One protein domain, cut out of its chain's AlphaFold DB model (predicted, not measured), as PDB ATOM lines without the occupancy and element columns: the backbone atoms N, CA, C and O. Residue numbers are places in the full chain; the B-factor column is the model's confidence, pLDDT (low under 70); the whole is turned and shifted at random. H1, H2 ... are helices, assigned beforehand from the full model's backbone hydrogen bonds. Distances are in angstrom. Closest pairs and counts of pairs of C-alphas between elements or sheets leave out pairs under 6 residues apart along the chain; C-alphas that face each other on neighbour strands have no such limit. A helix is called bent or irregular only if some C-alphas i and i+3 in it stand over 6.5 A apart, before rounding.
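AT A GLANCE: This is residues 125 to 230 of the 351 residues of an uncharacterized protein of Dictyocaulus viviparus (UniProt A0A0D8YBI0). One long helix, H3, makes most of the longest axis, and a helical hairpin of H1 and H2 sits to one side of it, with H2 packing on H3 and H1 packing on H2. Beyond the far end of H3 the short helix H4 and a tail prolong the shape, and residues 218 to 224 stick out there. The printed part has 106 residues with four named helices, in the order H1, H2, H3, H4, and no named strand; the class is all helix. The whole is loose, with a radius of gyration of the C-alphas of 17.7 A, and the C-alphas span 62 by 25 by 20 A.

IN THESE COORDINATES: The printed part begins at Gln 125, and residues 125 to 135 come before the first named helix. H1 is residues 136 to 149, 20.0 A from first to last C-alpha, and C-alpha 136 is at (204.686, 200.399, 304.142). H2 is residues 159 to 177, 19.3 A long. It has a kink of 73 degrees near residue 171 and is irregular, with C-alphas 172 and 175 9.4 A apart. H3 is residues 186 to 212, 37.9 A from C-alpha 186 at (199.971, 213.250, 287.397) to C-alpha 212 at (228.232, 189.198, 295.012). H4 is residues 216 to 219, and C-alpha 219 is at (235.903, 182.335, 293.996).

HOW THE PARTS SIT: H1 and H2 form a helical hairpin. They touch, H1 with residues 137 to 142 alone, and their closest C-alphas, those of Leu 138 and Val 169, are 6.5 A apart. They run opposite ways at a shallow tilt of 34 degrees, only just short of steep. H2 touches H3 with residues 159 to 166 alone, and H3 touches H2 with residues 193 to 197 alone. Their closest C-alphas, those of Phe 159 and Ala 197, are 6.6 A apart. H2 and H3 run opposite ways at a steep tilt of 61 degrees. H1 and H3 are apart, and H4 is apart from H1 and from H2. H3 and H4 meet only through their link. In H1 and H3 every pair of O of residue i and N of residue i+4 is within hydrogen-bond range; in H2 12 of 15 pairs are, and H4 is too short for such a pair.

THE WHOLE: The two farthest C-alphas, those of Leu 184 and Arg 223, are 62.6 A apart. The printed part has no cut. The link from H3 to H4 is tight, those from H1 to H2 and from H2 to H3 are short, and no link is long. The mean pLDDT of the printed part is 70.6, and residues 125 to 131, 149 to 155 and 202 to 230 are under 70.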
ATOM      1  N   GLN A 125     217.870 182.936 298.438       43.22
ATOM      2  CA  GLN A 125     216.935 183.736 299.211       43.22
ATOM      3  C   GLN A 125     217.697 185.007 299.551       43.22
ATOM      4  O   GLN A 125     218.171 185.173 300.670       43.22
ATOM      5  N   ALA A 126     217.872 185.837 298.521       47.28
ATOM      6  CA  ALA A 126     218.433 187.160 298.660       47.28
ATOM      7  C   ALA A 126     217.633 187.865 299.757       47.28
ATOM      8  O   ALA A 126     216.395 187.879 299.674       47.28
ATOM      9  N   GLU A 127     218.288 188.336 300.819       44.38
ATOM     10  CA  GLU A 127     217.572 188.814 302.007       44.38
ATOM     11  C   GLU A 127     217.066 190.225 301.705       44.38
ATOM     12  O   GLU A 127     217.740 191.232 301.916       44.38
ATOM     13  N   LEU A 128     215.910 190.247 301.033       51.22
ATOM     14  CA  LEU A 128     215.621 191.232 300.003       51.22
ATOM     15  C   LEU A 128     215.486 192.622 300.612       51.22
ATOM     16  O   LEU A 128     214.448 192.951 301.195       51.22
ATOM     17  N   LEU A 129     216.582 193.383 300.480       54.81
ATOM     18  CA  LEU A 129     216.862 194.635 301.176       54.81
ATOM     19  C   LEU A 129     215.608 195.482 301.335       54.81
ATOM     20  O   LEU A 129     214.989 195.859 300.340       54.81
ATOM     21  N   VAL A 130     215.269 195.778 302.594       53.97
ATOM     22  CA  VAL A 130     214.064 196.526 302.961       53.97
ATOM     23  C   VAL A 130     214.036 197.837 302.185       53.97
ATOM     24  O   VAL A 130     214.779 198.777 302.474       53.97
ATOM     25  N   LEU A 131     213.165 197.872 301.180       64.88
ATOM     26  CA  LEU A 131     212.800 199.085 300.477       64.88
ATOM     27  C   LEU A 131     212.109 199.976 301.499       64.88
ATOM     28  O   LEU A 131     211.120 199.560 302.097       64.88
ATOM     29  N   ASP A 132     212.622 201.185 301.695       72.00
ATOM     30  CA  ASP A 132     211.902 202.218 302.427       72.00
ATOM     31  C   ASP A 132     211.519 203.343 301.469       72.00
ATOM     32  O   ASP A 132     212.243 204.319 301.277       72.00
ATOM     33  N   THR A 133     210.363 203.178 300.825       76.75
ATOM     34  CA  THR A 133     209.729 204.240 300.033       76.75
ATOM     35  C   THR A 133     209.020 205.283 300.909       76.75
ATOM     36  O   THR A 133     208.421 206.224 300.383       76.75
ATOM     37  N   GLY A 134     209.003 205.113 302.236       75.19
ATOM     38  CA  GLY A 134     208.117 205.828 303.152       75.19
ATOM     39  C   GLY A 134     206.660 205.340 303.146       75.19
ATOM     40  O   GLY A 134     205.883 205.793 303.978       75.19
ATOM     41  N   ASN A 135     206.267 204.414 302.257       82.69
ATOM     42  CA  ASN A 135     204.950 203.765 302.265       82.69
ATOM     43  C   ASN A 135     205.111 202.260 302.545       82.69
ATOM     44  O   ASN A 135     205.626 201.512 301.715       82.69
ATOM     45  N   ARG A 136     204.608 201.804 303.701       83.81
ATOM     46  CA  ARG A 136     204.686 200.399 304.142       83.81
ATOM     47  C   ARG A 136     204.023 199.414 303.169       83.81
ATOM     48  O   ARG A 136     204.589 198.360 302.916       83.81
ATOM     49  N   ILE A 137     202.849 199.744 302.638       85.81
ATOM     50  CA  ILE A 137     202.052 198.846 301.783       85.81
ATOM     51  C   ILE A 137     202.715 198.709 300.405       85.81
ATOM     52  O   ILE A 137     202.820 197.609 299.868       85.81
ATOM     53  N   LEU A 138     203.264 199.808 299.881       85.88
ATOM     54  CA  LEU A 138     204.090 199.790 298.675       85.88
ATOM     55  C   LEU A 138     205.384 198.984 298.886       85.88
ATOM     56  O   LEU A 138     205.768 198.224 298.003       85.88
ATOM     57  N   ASN A 139     206.033 199.098 300.052       84.75
ATOM     58  CA  ASN A 139     207.200 198.274 300.386       84.75
ATOM     59  C   ASN A 139     206.838 196.772 300.425       84.75
ATOM     60  O   ASN A 139     207.571 195.958 299.865       84.75
ATOM     61  N   GLU A 140     205.704 196.414 301.040       84.56
ATOM     62  CA  GLU A 140     205.201 195.034 301.148       84.56
ATOM     63  C   GLU A 140     204.891 194.423 299.766       84.56
ATOM     64  O   GLU A 140     205.381 193.332 299.460       84.56
ATOM     65  N   GLU A 141     204.181 195.138 298.884       85.50
ATOM     66  CA  GLU A 141     203.905 194.667 297.514       85.50
ATOM     67  C   GLU A 141     205.156 194.608 296.627       85.50
ATOM     68  O   GLU A 141     205.348 193.639 295.889       85.50
ATOM     69  N   LEU A 142     206.063 195.590 296.713       83.56
ATOM     70  CA  LEU A 142     207.324 195.552 295.962       83.56
ATOM     71  C   LEU A 142     208.195 194.360 296.382       83.56
ATOM     72  O   LEU A 142     208.750 193.673 295.520       83.56
ATOM     73  N   GLN A 143     208.287 194.072 297.684       80.19
ATOM     74  CA  GLN A 143     209.053 192.934 298.188       80.19
ATOM     75  C   GLN A 143     208.413 191.602 297.754       80.19
ATOM     76  O   GLN A 143     209.117 190.715 297.269       80.19
ATOM     77  N   HIS A 144     207.081 191.481 297.818       82.56
ATOM     78  CA  HIS A 144     206.339 190.323 297.307       82.56
ATOM     79  C   HIS A 144     206.548 190.106 295.794       82.56
ATOM     80  O   HIS A 144     206.867 188.991 295.366       82.56
ATOM     81  N   PHE A 145     206.459 191.165 294.984       81.00
ATOM     82  CA  PHE A 145     206.691 191.120 293.538       81.00
ATOM     83  C   PHE A 145     208.112 190.650 293.188       81.00
ATOM     84  O   PHE A 145     208.286 189.803 292.306       81.00
ATOM     85  N   MET A 146     209.133 191.147 293.893       75.19
ATOM     86  CA  MET A 146     210.524 190.738 293.667       75.19
ATOM     87  C   MET A 146     210.793 189.299 294.145       75.19
ATOM     88  O   MET A 146     211.443 188.534 293.430       75.19
ATOM     89  N   ILE A 147     210.211 188.863 295.271       72.81
ATOM     90  CA  ILE A 147     210.259 187.457 295.722       72.81
ATOM     91  C   ILE A 147     209.640 186.529 294.663       72.81
ATOM     92  O   ILE A 147     210.246 185.516 294.300       72.81
ATOM     93  N   MET A 148     208.498 186.905 294.079       72.94
ATOM     94  CA  MET A 148     207.863 186.184 292.965       72.94
ATOM     95  C   MET A 148     208.707 186.173 291.671       72.94
ATOM     96  O   MET A 148     208.483 185.335 290.792       72.94
ATOM     97  N   ARG A 149     209.713 187.054 291.548       68.50
ATOM     98  CA  ARG A 149     210.676 187.097 290.431       68.50
ATOM     99  C   ARG A 149     212.009 186.400 290.684       68.50
ATOM    100  O   ARG A 149     212.727 186.185 289.713       68.50
ATOM    101  N   SER A 150     212.302 185.954 291.905       59.62
ATOM    102  CA  SER A 150     213.548 185.247 292.282       59.62
ATOM    103  C   SER A 150     213.975 184.090 291.354       59.62
ATOM    104  O   SER A 150     215.156 183.776 291.258       59.62
ATOM    105  N   ASN A 151     213.036 183.468 290.629       53.47
ATOM    106  CA  ASN A 151     213.301 182.388 289.669       53.47
ATOM    107  C   ASN A 151     213.508 182.863 288.205       53.47
ATOM    108  O   ASN A 151     213.507 182.035 287.293       53.47
ATOM    109  N   LYS A 152     213.638 184.172 287.938       54.00
ATOM    110  CA  LYS A 152     213.783 184.763 286.589       54.00
ATOM    111  C   LYS A 152     215.142 185.462 286.415       54.00
ATOM    112  O   LYS A 152     215.750 185.890 287.385       54.00
ATOM    113  N   LYS A 153     215.588 185.641 285.159       48.38
ATOM    114  CA  LYS A 153     216.858 186.323 284.799       48.38
ATOM    115  C   LYS A 153     216.971 187.783 285.298       48.38
ATOM    116  O   LYS A 153     218.069 188.323 285.276       48.38
ATOM    117  N   CYS A 154     215.869 188.424 285.695       50.69
ATOM    118  CA  CYS A 154     215.849 189.778 286.249       50.69
ATOM    119  C   CYS A 154     214.895 189.829 287.450       50.69
ATOM    120  O   CYS A 154     213.751 189.375 287.343       50.69
ATOM    121  N   VAL A 155     215.377 190.371 288.573       64.81
ATOM    122  CA  VAL A 155     214.608 190.548 289.817       64.81
ATOM    123  C   VAL A 155     214.043 191.969 289.918       64.81
ATOM    124  O   VAL A 155     212.935 192.143 290.423       64.81
ATOM    125  N   THR A 156     214.742 192.969 289.367       70.56
ATOM    126  CA  THR A 156     214.272 194.359 289.292       70.56
ATOM    127  C   THR A 156     212.940 194.471 288.534       70.56
ATOM    128  O   THR A 156     212.801 193.905 287.442       70.56
ATOM    129  N   PRO A 157     211.961 195.226 289.056       77.31
ATOM    130  CA  PRO A 157     210.835 195.729 288.275       77.31
ATOM    131  C   PRO A 157     211.291 196.754 287.224       77.31
ATOM    132  O   PRO A 157     212.254 197.491 287.452       77.31
ATOM    133  N   SER A 158     210.581 196.840 286.100       82.06
ATOM    134  CA  SER A 158     210.686 197.970 285.165       82.06
ATOM    135  C   SER A 158     209.898 199.192 285.660       82.06
ATOM    136  O   SER A 158     209.073 199.089 286.569       82.06
ATOM    137  N   PHE A 159     210.101 200.355 285.034       81.56
ATOM    138  CA  PHE A 159     209.349 201.576 285.354       81.56
ATOM    139  C   PHE A 159     207.829 201.402 285.162       81.56
ATOM    140  O   PHE A 159     207.051 201.815 286.018       81.56
ATOM    141  N   ASP A 160     207.399 200.710 284.100       80.50
ATOM    142  CA  ASP A 160     205.982 200.393 283.851       80.50
ATOM    143  C   ASP A 160     205.392 199.440 284.901       80.50
ATOM    144  O   ASP A 160     204.216 199.529 285.258       80.50
ATOM    145  N   GLU A 161     206.210 198.532 285.431       85.38
ATOM    146  CA  GLU A 161     205.801 197.599 286.479       85.38
ATOM    147  C   GLU A 161     205.669 198.316 287.830       85.38
ATOM    148  O   GLU A 161     204.686 198.102 288.537       85.38
ATOM    149  N   LEU A 162     206.584 199.240 288.150       87.00
ATOM    150  CA  LEU A 162     206.456 200.139 289.304       87.00
ATOM    151  C   LEU A 162     205.228 201.057 289.183       87.00
ATOM    152  O   LEU A 162     204.510 201.238 290.165       87.00
ATOM    153  N   ASN A 163     204.944 201.579 287.984       86.75
ATOM    154  CA  ASN A 163     203.749 202.371 287.680       86.75
ATOM    155  C   ASN A 163     202.470 201.561 287.956       86.75
ATOM    156  O   ASN A 163     201.584 202.049 288.657       86.75
ATOM    157  N   SER A 164     202.397 200.306 287.486       89.75
ATOM    158  CA  SER A 164     201.264 199.418 287.792       89.75
ATOM    159  C   SER A 164     201.126 199.186 289.296       89.75
ATOM    160  O   SER A 164     200.060 199.444 289.839       89.75
ATOM    161  N   ILE A 165     202.201 198.788 289.989       90.31
ATOM    162  CA  ILE A 165     202.165 198.495 291.433       90.31
ATOM    163  C   ILE A 165     201.730 199.734 292.233       90.31
ATOM    164  O   ILE A 165     200.861 199.634 293.097       90.31
ATOM    165  N   MET A 166     202.256 200.923 291.920       89.94
ATOM    166  CA  MET A 166     201.844 202.167 292.582       89.94
ATOM    167  C   MET A 166     200.391 202.551 292.278       89.94
ATOM    168  O   MET A 166     199.692 203.012 293.181       89.94
ATOM    169  N   ARG A 167     199.906 202.335 291.047       91.94
ATOM    170  CA  ARG A 167     198.489 202.534 290.693       91.94
ATOM    171  C   ARG A 167     197.576 201.534 291.397       91.94
ATOM    172  O   ARG A 167     196.506 201.928 291.854       91.94
ATOM    173  N   ASP A 168     197.988 200.278 291.533       92.19
ATOM    174  CA  ASP A 168     197.215 199.242 292.214       92.19
ATOM    175  C   ASP A 168     197.157 199.480 293.733       92.19
ATOM    176  O   ASP A 168     196.074 199.385 294.307       92.19
ATOM    177  N   VAL A 169     198.255 199.898 294.379       90.94
ATOM    178  CA  VAL A 169     198.248 200.329 295.795       90.94
ATOM    179  C   VAL A 169     197.382 201.583 295.986       90.94
ATOM    180  O   VAL A 169     196.523 201.600 296.867       90.94
ATOM    181  N   ARG A 170     197.522 202.606 295.125       90.62
ATOM    182  CA  ARG A 170     196.667 203.813 295.138       90.62
ATOM    183  C   ARG A 170     195.181 203.474 294.976       90.62
ATOM    184  O   ARG A 170     194.336 204.116 295.590       90.62
ATOM    185  N   LYS A 171     194.850 202.471 294.162       91.19
ATOM    186  CA  LYS A 171     193.475 202.023 293.894       91.19
ATOM    187  C   LYS A 171     192.875 201.179 295.024       91.19
ATOM    188  O   LYS A 171     191.660 201.207 295.198       91.19
ATOM    189  N   GLN A 172     193.696 200.430 295.761       88.81
ATOM    190  CA  GLN A 172     193.263 199.636 296.916       88.81
ATOM    191  C   GLN A 172     193.061 200.512 298.160       88.81
ATOM    192  O   GLN A 172     191.995 200.479 298.769       88.81
ATOM    193  N   GLU A 173     194.055 201.337 298.490       87.06
ATOM    194  CA  GLU A 173     194.105 202.117 299.737       87.06
ATOM    195  C   GLU A 173     193.594 203.561 299.583       87.06
ATOM    196  O   GLU A 173     193.454 204.285 300.571       87.06
ATOM    197  N   GLY A 174     193.319 204.009 298.353       85.38
ATOM    198  CA  GLY A 174     192.773 205.334 298.064       85.38
ATOM    199  C   GLY A 174     193.642 206.470 298.608       85.38
ATOM    200  O   GLY A 174     194.867 206.478 298.467       85.38
ATOM    201  N   GLU A 175     193.001 207.445 299.252       82.69
ATOM    202  CA  GLU A 175     193.673 208.613 299.835       82.69
ATOM    203  C   GLU A 175     194.575 208.279 301.035       82.69
ATOM    204  O   GLU A 175     195.527 209.012 301.274       82.69
ATOM    205  N   SER A 176     194.366 207.153 301.731       81.12
ATOM    206  CA  SER A 176     195.249 206.696 302.823       81.12
ATOM    207  C   SER A 176     196.549 206.025 302.356       81.12
ATOM    208  O   SER A 176     197.332 205.563 303.182       81.12
ATOM    209  N   SER A 177     196.808 205.980 301.044       81.06
ATOM    210  CA  SER A 177     198.041 205.415 300.481       81.06
ATOM    211  C   SER A 177     199.278 206.320 300.594       81.06
ATOM    212  O   SER A 177     200.383 205.842 300.347       81.06
ATOM    213  N   ASP A 178     199.127 207.623 300.860       83.38
ATOM    214  CA  ASP A 178     200.183 208.641 300.664       83.38
ATOM    215  C   ASP A 178     200.857 208.584 299.263       83.38
ATOM    216  O   ASP A 178     201.978 209.061 299.051       83.38
ATOM    217  N   ILE A 179     200.166 207.998 298.275       89.50
ATOM    218  CA  ILE A 179     200.501 208.059 296.851       89.50
ATOM    219  C   ILE A 179     199.593 209.132 296.225       89.50
ATOM    220  O   ILE A 179     198.374 209.075 296.435       89.50
ATOM    221  N   PRO A 180     200.137 210.108 295.470       89.31
ATOM    222  CA  PRO A 180     199.333 211.083 294.731       89.31
ATOM    223  C   PRO A 180     198.350 210.405 293.773       89.31
ATOM    224  O   PRO A 180     198.595 209.292 293.307       89.31
ATOM    225  N   ASP A 181     197.225 211.053 293.474       88.44
ATOM    226  CA  ASP A 181     196.278 210.476 292.523       88.44
ATOM    227  C   ASP A 181     196.742 210.735 291.081       88.44
ATOM    228  O   ASP A 181     196.827 211.901 290.690       88.44
ATOM    229  N   PRO A 182     197.024 209.699 290.272       88.25
ATOM    230  CA  PRO A 182     197.590 209.879 288.939       88.25
ATOM    231  C   PRO A 182     196.654 210.595 287.955       88.25
ATOM    232  O   PRO A 182     197.127 211.066 286.923       88.25
ATOM    233  N   GLU A 183     195.352 210.681 288.247       89.94
ATOM    234  CA  GLU A 183     194.369 211.348 287.386       89.94
ATOM    235  C   GLU A 183     194.037 212.780 287.861       89.94
ATOM    236  O   GLU A 183     193.386 213.532 287.134       89.94
ATOM    237  N   LEU A 184     194.485 213.177 289.064       89.12
ATOM    238  CA  LEU A 184     194.292 214.525 289.631       89.12
ATOM    239  C   LEU A 184     195.603 215.321 289.734       89.12
ATOM    240  O   LEU A 184     195.600 216.526 289.489       89.12
ATOM    241  N   ASP A 185     196.707 214.654 290.074       90.06
ATOM    242  CA  ASP A 185     198.065 215.207 290.118       90.06
ATOM    243  C   ASP A 185     199.064 214.221 289.470       90.06
ATOM    244  O   ASP A 185     199.805 213.502 290.156       90.06
ATOM    245  N   PRO A 186     199.078 214.146 288.123       85.62
ATOM    246  CA  PRO A 186     199.971 213.250 287.397       85.62
ATOM    247  C   PRO A 186     201.451 213.599 287.590       85.62
ATOM    248  O   PRO A 186     202.285 212.703 287.488       85.62
ATOM    249  N   GLN A 187     201.796 214.863 287.879       84.06
ATOM    250  CA  GLN A 187     203.194 215.255 288.072       84.06
ATOM    251  C   GLN A 187     203.711 214.746 289.416       84.06
ATOM    252  O   GLN A 187     204.709 214.035 289.432       84.06
ATOM    253  N   ALA A 188     203.002 214.995 290.523       85.69
ATOM    254  CA  ALA A 188     203.417 214.463 291.819       85.69
ATOM    255  C   ALA A 188     203.438 212.922 291.827       85.69
ATOM    256  O   ALA A 188     204.283 212.323 292.495       85.69
ATOM    257  N   PHE A 189     202.549 212.263 291.070       88.25
ATOM    258  CA  PHE A 189     202.602 210.810 290.884       88.25
ATOM    259  C   PHE A 189     203.878 210.359 290.150       88.25
ATOM    260  O   PHE A 189     204.523 209.409 290.596       88.25
ATOM    261  N   LEU A 190     204.265 211.036 289.061       84.75
ATOM    262  CA  LEU A 190     205.502 210.747 288.323       84.75
ATOM    263  C   LEU A 190     206.751 211.029 289.167       84.75
ATOM    264  O   LEU A 190     207.593 210.144 289.292       84.75
ATOM    265  N   ASP A 191     206.825 212.180 289.837       80.12
ATOM    266  CA  ASP A 191     207.922 212.528 290.750       80.12
ATOM    267  C   ASP A 191     208.084 211.451 291.842       80.12
ATOM    268  O   ASP A 191     209.193 211.022 292.178       80.12
ATOM    269  N   ARG A 192     206.963 210.959 292.393       85.00
ATOM    270  CA  ARG A 192     206.946 209.879 293.390       85.00
ATOM    271  C   ARG A 192     207.428 208.552 292.794       85.00
ATOM    272  O   ARG A 192     208.185 207.845 293.460       85.00
ATOM    273  N   LEU A 193     207.018 208.229 291.568       84.62
ATOM    274  CA  LEU A 193     207.393 207.014 290.842       84.62
ATOM    275  C   LEU A 193     208.884 206.993 290.474       84.62
ATOM    276  O   LEU A 193     209.535 205.969 290.671       84.62
ATOM    277  N   GLU A 194     209.453 208.113 290.029       81.81
ATOM    278  CA  GLU A 194     210.893 208.251 289.767       81.81
ATOM    279  C   GLU A 194     211.724 208.064 291.042       81.81
ATOM    280  O   GLU A 194     212.699 207.308 291.047       81.81
ATOM    281  N   ASN A 195     211.296 208.659 292.162       79.19
ATOM    282  CA  ASN A 195     211.938 208.448 293.463       79.19
ATOM    283  C   ASN A 195     211.871 206.975 293.915       79.19
ATOM    284  O   ASN A 195     212.862 206.434 294.409       79.19
ATOM    285  N   VAL A 196     210.735 206.294 293.715       81.62
ATOM    286  CA  VAL A 196     210.596 204.853 294.000       81.62
ATOM    287  C   VAL A 196     211.489 204.021 293.075       81.62
ATOM    288  O   VAL A 196     212.175 203.120 293.557       81.62
ATOM    289  N   ALA A 197     211.558 204.344 291.782       78.00
ATOM    290  CA  ALA A 197     212.428 203.669 290.822       78.00
ATOM    291  C   ALA A 197     213.915 203.818 291.178       78.00
ATOM    292  O   ALA A 197     214.647 202.828 291.158       78.00
ATOM    293  N   PHE A 198     214.353 205.012 291.589       74.56
ATOM    294  CA  PHE A 198     215.714 205.251 292.072       74.56
ATOM    295  C   PHE A 198     216.027 204.446 293.343       74.56
ATOM    296  O   PHE A 198     217.076 203.802 293.425       74.56
ATOM    297  N   LEU A 199     215.113 204.416 294.321       77.44
ATOM    298  CA  LEU A 199     215.277 203.617 295.542       77.44
ATOM    299  C   LEU A 199     215.338 202.111 295.246       77.44
ATOM    300  O   LEU A 199     216.204 201.426 295.789       77.44
ATOM    301  N   VAL A 200     214.481 201.606 294.356       74.12
ATOM    302  CA  VAL A 200     214.462 200.203 293.912       74.12
ATOM    303  C   VAL A 200     215.744 199.836 293.160       74.12
ATOM    304  O   VAL A 200     216.368 198.823 293.480       74.12
ATOM    305  N   ALA A 201     216.190 200.669 292.218       70.44
ATOM    306  CA  ALA A 201     217.439 200.461 291.490       70.44
ATOM    307  C   ALA A 201     218.648 200.453 292.440       70.44
ATOM    308  O   ALA A 201     219.482 199.551 292.368       70.44
ATOM    309  N   ARG A 202     218.704 201.394 293.391       68.88
ATOM    310  CA  ARG A 202     219.770 201.486 294.398       68.88
ATOM    311  C   ARG A 202     219.746 200.324 295.394       68.88
ATOM    312  O   ARG A 202     220.807 199.857 295.797       68.88
ATOM    313  N   ALA A 203     218.568 199.841 295.791       67.06
ATOM    314  CA  ALA A 203     218.437 198.656 296.637       67.06
ATOM    315  C   ALA A 203     218.898 197.390 295.900       67.06
ATOM    316  O   ALA A 203     219.661 196.611 296.459       67.06
ATOM    317  N   HIS A 204     218.533 197.227 294.627       67.00
ATOM    318  CA  HIS A 204     218.998 196.119 293.791       67.00
ATOM    319  C   HIS A 204     220.510 196.192 293.502       67.00
ATOM    320  O   HIS A 204     221.196 195.175 293.544       67.00
ATOM    321  N   GLN A 205     221.067 197.390 293.286       62.50
ATOM    322  CA  GLN A 205     222.516 197.597 293.168       62.50
ATOM    323  C   GLN A 205     223.244 197.232 294.470       62.50
ATOM    324  O   GLN A 205     224.270 196.561 294.418       62.50
ATOM    325  N   LYS A 206     222.688 197.607 295.633       58.78
ATOM    326  CA  LYS A 206     223.199 197.196 296.952       58.78
ATOM    327  C   LYS A 206     223.088 195.692 297.203       58.78
ATOM    328  O   LYS A 206     223.964 195.131 297.850       58.78
ATOM    329  N   LEU A 207     222.031 195.051 296.706       59.56
ATOM    330  CA  LEU A 207     221.843 193.603 296.790       59.56
ATOM    331  C   LEU A 207     222.935 192.894 295.981       59.56
ATOM    332  O   LEU A 207     223.632 192.036 296.504       59.56
ATOM    333  N   ILE A 208     223.176 193.347 294.744       54.22
ATOM    334  CA  ILE A 208     224.278 192.852 293.910       54.22
ATOM    335  C   ILE A 208     225.645 193.134 294.556       54.22
ATOM    336  O   ILE A 208     226.520 192.275 294.498       54.22
ATOM    337  N   SER A 209     225.861 194.296 295.185       50.75
ATOM    338  CA  SER A 209     227.146 194.572 295.838       50.75
ATOM    339  C   SER A 209     227.368 193.718 297.088       50.75
ATOM    340  O   SER A 209     228.428 193.114 297.216       50.75
ATOM    341  N   GLY A 210     226.376 193.620 297.977       47.47
ATOM    342  CA  GLY A 210     226.489 192.838 299.211       47.47
ATOM    343  C   GLY A 210     226.579 191.335 298.944       47.47
ATOM    344  O   GLY A 210     227.485 190.678 299.437       47.47
ATOM    345  N   GLU A 211     225.694 190.792 298.104       50.94
ATOM    346  CA  GLU A 211     225.604 189.342 297.873       50.94
ATOM    347  C   GLU A 211     226.592 188.812 296.816       50.94
ATOM    348  O   GLU A 211     226.718 187.602 296.676       50.94
ATOM    349  N   PHE A 212     227.290 189.666 296.050       48.34
ATOM    350  CA  PHE A 212     228.232 189.198 295.012       48.34
ATOM    351  C   PHE A 212     229.590 189.912 294.968       48.34
ATOM    352  O   PHE A 212     230.502 189.375 294.340       48.34
ATOM    353  N   LEU A 213     229.768 191.091 295.585       48.41
ATOM    354  CA  LEU A 213     231.076 191.770 295.621       48.41
ATOM    355  C   LEU A 213     231.811 191.583 296.954       48.41
ATOM    356  O   LEU A 213     233.037 191.545 296.934       48.41
ATOM    357  N   GLU A 214     231.106 191.416 298.079       48.22
ATOM    358  CA  GLU A 214     231.736 191.052 299.363       48.22
ATOM    359  C   GLU A 214     232.217 189.585 299.358       48.22
ATOM    360  O   GLU A 214     233.309 189.292 299.838       48.22
ATOM    361  N   ASP A 215     231.469 188.689 298.702       49.94
ATOM    362  CA  ASP A 215     231.810 187.266 298.527       49.94
ATOM    363  C   ASP A 215     232.666 186.965 297.273       49.94
ATOM    364  O   ASP A 215     232.941 185.801 296.972       49.94
ATOM    365  N   LEU A 216     233.137 187.978 296.526       49.81
ATOM    366  CA  LEU A 216     233.938 187.760 295.307       49.81
ATOM    367  C   LEU A 216     235.251 187.003 295.606       49.81
ATOM    368  O   LEU A 216     235.679 186.149 294.827       49.81
ATOM    369  N   ASP A 217     235.842 187.244 296.781       52.00
ATOM    370  CA  ASP A 217     237.017 186.519 297.279       52.00
ATOM    371  C   ASP A 217     236.768 185.006 297.429       52.00
ATOM    372  O   ASP A 217     237.720 184.225 297.374       52.00
ATOM    373  N   LEU A 218     235.519 184.541 297.579       50.84
ATOM    374  CA  LEU A 218     235.226 183.109 297.720       50.84
ATOM    375  C   LEU A 218     235.579 182.300 296.461       50.84
ATOM    376  O   LEU A 218     235.933 181.122 296.576       50.84
ATOM    377  N   TYR A 219     235.545 182.934 295.287       47.00
ATOM    378  CA  TYR A 219     235.903 182.335 293.996       47.00
ATOM    379  C   TYR A 219     237.429 182.242 293.798       47.00
ATOM    380  O   TYR A 219     237.913 181.395 293.044       47.00
ATOM    381  N   VAL A 220     238.206 183.041 294.540       48.81
ATOM    382  CA  VAL A 220     239.671 182.948 294.593       48.81
ATOM    383  C   VAL A 220     240.082 181.766 295.497       48.81
ATOM    384  O   VAL A 220     239.529 181.605 296.593       48.81
ATOM    385  N   PRO A 221     241.071 180.929 295.109       46.78
ATOM    386  CA  PRO A 221     241.553 179.831 295.952       46.78
ATOM    387  C   PRO A 221     242.020 180.320 297.333       46.78
ATOM    388  O   PRO A 221     242.712 181.330 297.430       46.78
ATOM    389  N   LYS A 222     241.745 179.578 298.421       46.75
ATOM    390  CA  LYS A 222     242.057 180.008 299.814       46.75
ATOM    391  C   LYS A 222     243.509 180.423 300.091       46.75
ATOM    392  O   LYS A 222     243.772 181.059 301.105       46.75
ATOM    393  N   ARG A 223     244.456 180.022 299.239       39.97
ATOM    394  CA  ARG A 223     245.885 180.376 299.341       39.97
ATOM    395  C   ARG A 223     246.226 181.724 298.695       39.97
ATOM    396  O   ARG A 223     247.289 182.260 298.974       39.97
ATOM    397  N   GLU A 224     245.342 182.221 297.835       39.78
ATOM    398  CA  GLU A 224     245.500 183.415 296.998       39.78
ATOM    399  C   GLU A 224     244.561 184.557 297.433       39.78
ATOM    400  O   GLU A 224     244.815 185.707 297.087       39.78
ATOM    401  N   ARG A 225     243.526 184.267 298.243       51.22
ATOM    402  CA  ARG A 225     242.644 185.281 298.850       51.22
ATOM    403  C   ARG A 225     243.436 186.322 299.659       51.22
ATOM    404  O   ARG A 225     244.284 185.932 300.475       51.22
ATOM    405  N   PRO A 226     243.133 187.626 299.533       47.94
ATOM    406  CA  PRO A 226     243.733 188.649 300.380       47.94
ATOM    407  C   PRO A 226     243.293 188.453 301.839       47.94
ATOM    408  O   PRO A 226     242.113 188.495 302.168       47.94
ATOM    409  N   GLN A 227     244.239 188.314 302.773       47.66
ATOM    410  CA  GLN A 227     243.921 188.176 304.212       47.66
ATOM    411  C   GLN A 227     243.453 189.494 304.877       47.66
ATOM    412  O   GLN A 227     243.452 189.619 306.103       47.66
ATOM    413  N   CYS A 228     243.053 190.479 304.070       40.94
ATOM    414  CA  CYS A 228     242.727 191.847 304.461       40.94
ATOM    415  C   CYS A 228     241.220 192.157 304.381       40.94
ATOM    416  O   CYS A 228     240.846 193.314 304.231       40.94
ATOM    417  N   SER A 229     240.347 191.164 304.587       40.16
ATOM    418  CA  SER A 229     238.891 191.365 304.752       40.16
ATOM    419  C   SER A 229     238.500 192.167 306.009       40.16
ATOM    420  O   SER A 229     237.327 192.422 306.274       40.16
ATOM    421  N   LYS A 230     239.484 192.600 306.806       39.56
ATOM    422  CA  LYS A 230     239.290 193.600 307.852       39.56
ATOM    423  C   LYS A 230     239.511 194.988 307.266       39.56
ATOM    424  O   LYS A 230     240.653 195.359 306.999       39.56
TER     425      LYS A 230